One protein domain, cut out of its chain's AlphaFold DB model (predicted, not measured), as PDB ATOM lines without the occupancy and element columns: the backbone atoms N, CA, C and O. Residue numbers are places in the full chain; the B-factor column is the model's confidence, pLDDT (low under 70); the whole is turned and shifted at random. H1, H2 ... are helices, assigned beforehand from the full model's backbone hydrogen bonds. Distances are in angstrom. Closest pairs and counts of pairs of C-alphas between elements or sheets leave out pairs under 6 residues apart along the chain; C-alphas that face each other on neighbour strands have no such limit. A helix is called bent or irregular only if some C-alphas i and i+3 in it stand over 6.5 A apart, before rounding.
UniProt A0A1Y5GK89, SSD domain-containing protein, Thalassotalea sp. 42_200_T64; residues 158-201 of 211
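Overview. This is residues 158 to 201 of the 211 residues of the protein "SSD domain-containing protein" of Thalassotalea sp. 42_200_T64 (UniProt A0A1Y5GK89). Two helices meet near their ends as an L, H1 making the shorter arm and H2 the longer one, and an unnamed tail, residues 195 to 201, follows at the far end of H2. The printed part has 44 residues, with H1 then H2 along the chain and no named strand, and its class is all helix. It is extended, with a radius of gyration of the C-alphas of 15.9 A, and flat, spanning 43 by 23 by 9 A.

Along the chain. Find C-alpha 158 at (190.359, 181.080, 192.842); from there H1, residues 158 to 173, runs 21.8 A to C-alpha 173, with a kink of 29 degrees near residue 165. H1 is neither bent nor irregular, but only just: C-alphas 160 and 163 are 6.2 A apart. After His 174, a tight link, H2, residues 175 to 194, runs 28.4 A to C-alpha 194 at (164.811, 147.882, 188.395).

Arrangement. H1 and H2 stand about perpendicular, at 90 degrees. They are close but not clearly touching; look at their closest C-alphas, those of Met 171 and Val 178, 6.6 A apart. In H2 every O i to N i+4 pair is within hydrogen-bond range, in H1 8 of 12.

Size, cuts and confidence. The two C-alphas farthest apart are those of Asp 162 and Ser 201, 44.0 A. The printed part has no cut, and residue 201 has a pLDDT under 70.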
ATOM      1  N   TYR A 158     190.676 180.984 194.271       85.94
ATOM      2  CA  TYR A 158     190.359 181.080 192.842       85.94
ATOM      3  C   TYR A 158     189.307 180.045 192.413       85.94
ATOM      4  O   TYR A 158     188.341 180.368 191.724       85.94
ATOM      5  N   LEU A 159     189.451 178.794 192.861       89.62
ATOM      6  CA  LEU A 159     188.474 177.731 192.602       89.62
ATOM      7  C   LEU A 159     187.094 178.069 193.182       89.62
ATOM      8  O   LEU A 159     186.089 177.883 192.496       89.62
ATOM      9  N   GLY A 160     187.043 178.587 194.410       85.12
ATOM     10  CA  GLY A 160     185.797 178.976 195.069       85.12
ATOM     11  C   GLY A 160     185.116 180.179 194.408       85.12
ATOM     12  O   GLY A 160     183.946 180.101 194.033       85.12
ATOM     13  N   ASN A 161     185.841 181.280 194.217       84.25
ATOM     14  CA  ASN A 161     185.238 182.539 193.774       84.25
ATOM     15  C   ASN A 161     185.117 182.645 192.251       84.25
ATOM     16  O   ASN A 161     184.051 182.989 191.740       84.25
ATOM     17  N   ASP A 162     186.182 182.317 191.521       87.19
ATOM     18  CA  ASP A 162     186.288 182.626 190.092       87.19
ATOM     19  C   ASP A 162     185.838 181.474 189.193       87.19
ATOM     20  O   ASP A 162     185.416 181.707 188.059       87.19
ATOM     21  N   LEU A 163     185.892 180.228 189.677       87.38
ATOM     22  CA  LEU A 163     185.393 179.072 188.929       87.38
ATOM     23  C   LEU A 163     183.992 178.661 189.391       87.38
ATOM     24  O   LEU A 163     183.061 178.611 188.583       87.38
ATOM     25  N   TYR A 164     183.829 178.377 190.684       89.62
ATOM     26  CA  TYR A 164     182.582 177.839 191.224       89.62
ATOM     27  C   TYR A 164     181.462 178.888 191.282       89.62
ATOM     28  O   TYR A 164     180.349 178.608 190.832       89.62
ATOM     29  N   GLY A 165     181.756 180.118 191.717       89.88
ATOM     30  CA  GLY A 165     180.804 181.236 191.750       89.88
ATOM     31  C   GLY A 165     180.062 181.495 190.423       89.88
ATOM     32  O   GLY A 165     178.831 181.381 190.372       89.88
ATOM     33  N   PRO A 166     180.752 181.802 189.306       89.81
ATOM     34  CA  PRO A 166     180.083 182.046 188.028       89.81
ATOM     35  C   PRO A 166     179.417 180.792 187.446       89.81
ATOM     36  O   PRO A 166     178.411 180.906 186.738       89.81
ATOM     37  N   PHE A 167     179.930 179.596 187.751       91.19
ATOM     38  CA  PHE A 167     179.302 178.337 187.355       91.19
ATOM     39  C   PHE A 167     177.956 178.124 188.063       91.19
ATOM     40  O   PHE A 167     176.956 177.837 187.399       91.19
ATOM     41  N   LEU A 168     177.891 178.363 189.376       90.81
ATOM     42  CA  LEU A 168     176.646 178.358 190.145       90.81
ATOM     43  C   LEU A 168     175.637 179.366 189.597       90.81
ATOM     44  O   LEU A 168     174.487 179.014 189.342       90.81
ATOM     45  N   LEU A 169     176.068 180.606 189.345       91.56
ATOM     46  CA  LEU A 169     175.194 181.637 188.778       91.56
ATOM     47  C   LEU A 169     174.635 181.224 187.408       91.56
ATOM     48  O   LEU A 169     173.469 181.492 187.107       91.56
ATOM     49  N   ARG A 170     175.428 180.532 186.580       92.44
ATOM     50  CA  ARG A 170     174.961 179.971 185.303       92.44
ATOM     51  C   ARG A 170     173.946 178.842 185.510       92.44
ATOM     52  O   ARG A 170     172.936 178.820 184.808       92.44
ATOM     53  N   MET A 171     174.156 177.955 186.482       91.25
ATOM     54  CA  MET A 171     173.205 176.886 186.813       91.25
ATOM     55  C   MET A 171     171.876 177.429 187.351       91.25
ATOM     56  O   MET A 171     170.817 176.971 186.928       91.25
ATOM     57  N   ILE A 172     171.911 178.465 188.193       92.44
ATOM     58  CA  ILE A 172     170.704 179.127 188.709       92.44
ATOM     59  C   ILE A 172     169.906 179.779 187.567       92.44
ATOM     60  O   ILE A 172     168.681 179.648 187.519       92.44
ATOM     61  N   LYS A 173     170.579 180.426 186.600       94.56
ATOM     62  CA  LYS A 173     169.913 180.980 185.403       94.56
ATOM     63  C   LYS A 173     169.230 179.897 184.564       94.56
ATOM     64  O   LYS A 173     168.141 180.123 184.043       94.56
ATOM     65  N   HIS A 174     169.830 178.712 184.472       94.62
ATOM     66  CA  HIS A 174     169.288 177.568 183.741       94.62
ATOM     67  C   HIS A 174     168.623 176.532 184.666       94.62
ATOM     68  O   HIS A 174     168.801 175.328 184.479       94.62
ATOM     69  N   LYS A 175     167.806 176.979 185.634       93.81
ATOM     70  CA  LYS A 175     167.157 176.106 186.634       93.81
ATOM     71  C   LYS A 175     166.407 174.902 186.047       93.81
ATOM     72  O   LYS A 175     166.477 173.813 186.604       93.81
ATOM     73  N   TYR A 176     165.738 175.065 184.903       94.75
ATOM     74  CA  TYR A 176     165.029 173.958 184.248       94.75
ATOM     75  C   TYR A 176     165.985 172.883 183.723       94.75
ATOM     76  O   TYR A 176     165.670 171.705 183.817       94.75
ATOM     77  N   LEU A 177     167.162 173.267 183.220       93.94
ATOM     78  CA  LEU A 177     168.179 172.312 182.773       93.94
ATOM     79  C   LEU A 177     168.693 171.497 183.962       93.94
ATOM     80  O   LEU A 177     168.764 170.276 183.872       93.94
ATOM     81  N   VAL A 178     168.977 172.159 185.088       94.38
ATOM     82  CA  VAL A 178     169.433 171.499 186.322       94.38
ATOM     83  C   VAL A 178     168.393 170.497 186.826       94.38
ATOM     84  O   VAL A 178     168.739 169.354 187.114       94.38
ATOM     85  N   ILE A 179     167.117 170.891 186.874       95.12
ATOM     86  CA  ILE A 179     166.026 170.008 187.308       95.12
ATOM     87  C   ILE A 179     165.881 168.818 186.355       95.12
ATOM     88  O   ILE A 179     165.826 167.680 186.815       95.12
ATOM     89  N   THR A 180     165.866 169.049 185.041       96.38
ATOM     90  CA  THR A 180     165.752 167.968 184.050       96.38
ATOM     91  C   THR A 180     166.926 166.999 184.136       96.38
ATOM     92  O   THR A 180     166.726 165.792 184.045       96.38
ATOM     93  N   LEU A 181     168.145 167.497 184.355       96.00
ATOM     94  CA  LEU A 181     169.334 166.660 184.495       96.00
ATOM     95  C   LEU A 181     169.305 165.846 185.797       96.00
ATOM     96  O   LEU A 181     169.623 164.660 185.776       96.00
ATOM     97  N   PHE A 182     168.856 166.444 186.905       95.62
ATOM     98  CA  PHE A 182     168.676 165.747 188.181       95.62
ATOM     99  C   PHE A 182     167.608 164.648 188.091       95.62
ATOM    100  O   PHE A 182     167.877 163.495 188.419       95.62
ATOM    101  N   VAL A 183     166.413 164.982 187.589       96.88
ATOM    102  CA  VAL A 183     165.310 164.024 187.420       96.88
ATOM    103  C   VAL A 183     165.689 162.938 186.415       96.88
ATOM    104  O   VAL A 183     165.450 161.762 186.669       96.88
ATOM    105  N   GLY A 184     166.335 163.304 185.305       97.06
ATOM    106  CA  GLY A 184     166.834 162.354 184.313       97.06
ATOM    107  C   GLY A 184     167.846 161.376 184.909       97.06
ATOM    108  O   GLY A 184     167.699 160.168 184.742       97.06
ATOM    109  N   GLY A 185     168.823 161.874 185.672       95.69
ATOM    110  CA  GLY A 185     169.786 161.034 186.387       95.69
ATOM    111  C   GLY A 185     169.121 160.098 187.398       95.69
ATOM    112  O   GLY A 185     169.458 158.915 187.455       95.69
ATOM    113  N   LEU A 186     168.126 160.590 188.139       95.69
ATOM    114  CA  LEU A 186     167.366 159.794 189.103       95.69
ATOM    115  C   LEU A 186     166.548 158.686 188.421       95.69
ATOM    116  O   LEU A 186     166.544 157.550 188.893       95.69
ATOM    117  N   LEU A 187     165.916 158.977 187.281       96.00
ATOM    118  CA  LEU A 187     165.200 157.978 186.483       96.00
ATOM    119  C   LEU A 187     166.144 156.924 185.898       96.00
ATOM    120  O   LEU A 187     165.798 155.743 185.884       96.00
ATOM    121  N   VAL A 188     167.337 157.320 185.447       94.94
ATOM    122  CA  VAL A 188     168.366 156.379 184.977       94.94
ATOM    123  C   VAL A 188     168.821 155.475 186.120       94.94
ATOM    124  O   VAL A 188     168.832 154.256 185.958       94.94
ATOM    125  N   ALA A 189     169.127 156.037 187.292       90.69
ATOM    126  CA  ALA A 189     169.512 155.260 188.469       90.69
ATOM    127  C   ALA A 189     168.413 154.266 188.888       90.69
ATOM    128  O   ALA A 189     168.697 153.089 189.113       90.69
ATOM    129  N   ALA A 190     167.150 154.704 188.914       90.75
ATOM    130  CA  ALA A 190     166.010 153.841 189.209       90.75
ATOM    131  C   ALA A 190     165.858 152.704 188.182       90.75
ATOM    132  O   ALA A 190     165.639 151.556 188.565       90.75
ATOM    133  N   ASN A 191     166.039 152.990 186.887       92.62
ATOM    134  CA  ASN A 191     165.999 151.976 185.830       92.62
ATOM    135  C   ASN A 191     167.139 150.957 185.946       92.62
ATOM    136  O   ASN A 191     166.922 149.771 185.706       92.62
ATOM    137  N   LEU A 192     168.347 151.386 186.319       91.19
ATOM    138  CA  LEU A 192     169.481 150.475 186.515       91.19
ATOM    139  C   LEU A 192     169.237 149.491 187.666       91.19
ATOM    140  O   LEU A 192     169.610 148.321 187.558       91.19
ATOM    141  N   LEU A 193     168.588 149.951 188.740       87.25
ATOM    142  CA  LEU A 193     168.169 149.100 189.853       87.25
ATOM    143  C   LEU A 193     167.033 148.152 189.437       87.25
ATOM    144  O   LEU A 193     167.136 146.950 189.662       87.25
ATOM    145  N   ALA A 194     165.983 148.669 188.790       87.38
ATOM    146  CA  ALA A 194     164.811 147.882 188.395       87.38
ATOM    147  C   ALA A 194     165.147 146.779 187.377       87.38
ATOM    148  O   ALA A 194     164.632 145.667 187.467       87.38
ATOM    149  N   ASN A 195     166.052 147.064 186.439       89.25
ATOM    150  CA  ASN A 195     166.477 146.115 185.411       89.25
ATOM    151  C   ASN A 195     167.608 145.177 185.880       89.25
ATOM    152  O   ASN A 195     168.219 144.502 185.053       89.25
ATOM    153  N   ASN A 196     167.904 145.121 187.188       79.00
ATOM    154  CA  ASN A 196     168.923 144.246 187.788       79.00
ATOM    155  C   ASN A 196     170.341 144.390 187.192       79.00
ATOM    156  O   ASN A 196     171.167 143.481 187.318       79.00
ATOM    157  N   TYR A 197     170.670 145.537 186.586       82.19
ATOM    158  CA  TYR A 197     172.051 145.832 186.182       82.19
ATOM    159  C   TYR A 197     172.962 145.988 187.406       82.19
ATOM    160  O   TYR A 197     174.144 145.650 187.353       82.19
ATOM    161  N   VAL A 198     172.398 146.440 188.530       78.31
ATOM    162  CA  VAL A 198     173.064 146.480 189.832       78.31
ATOM    163  C   VAL A 198     172.609 145.277 190.657       78.31
ATOM    164  O   VAL A 198     171.480 145.222 191.137       78.31
ATOM    165  N   LYS A 199     173.500 144.297 190.828       75.19
ATOM    166  CA  LYS A 199     173.230 143.104 191.640       75.19
ATOM    167  C   LYS A 199     173.216 143.479 193.123       75.19
ATOM    168  O   LYS A 199     174.235 143.915 193.654       75.19
ATOM    169  N   GLN A 200     172.089 143.278 193.797       70.88
ATOM    170  CA  GLN A 200     171.971 143.474 195.243       70.88
ATOM    171  C   GLN A 200     172.400 142.199 195.985       70.88
ATOM    172  O   GLN A 200     171.889 141.116 195.710       70.88
ATOM    173  N   SER A 201     173.338 142.315 196.929       69.50
ATOM    174  CA  SER A 201     173.732 141.224 197.830       69.50
ATOM    175  C   SER A 201     173.682 141.730 199.268       69.50
ATOM    176  O   SER A 201     174.530 142.521 199.667       69.50
TER     177      SER A 201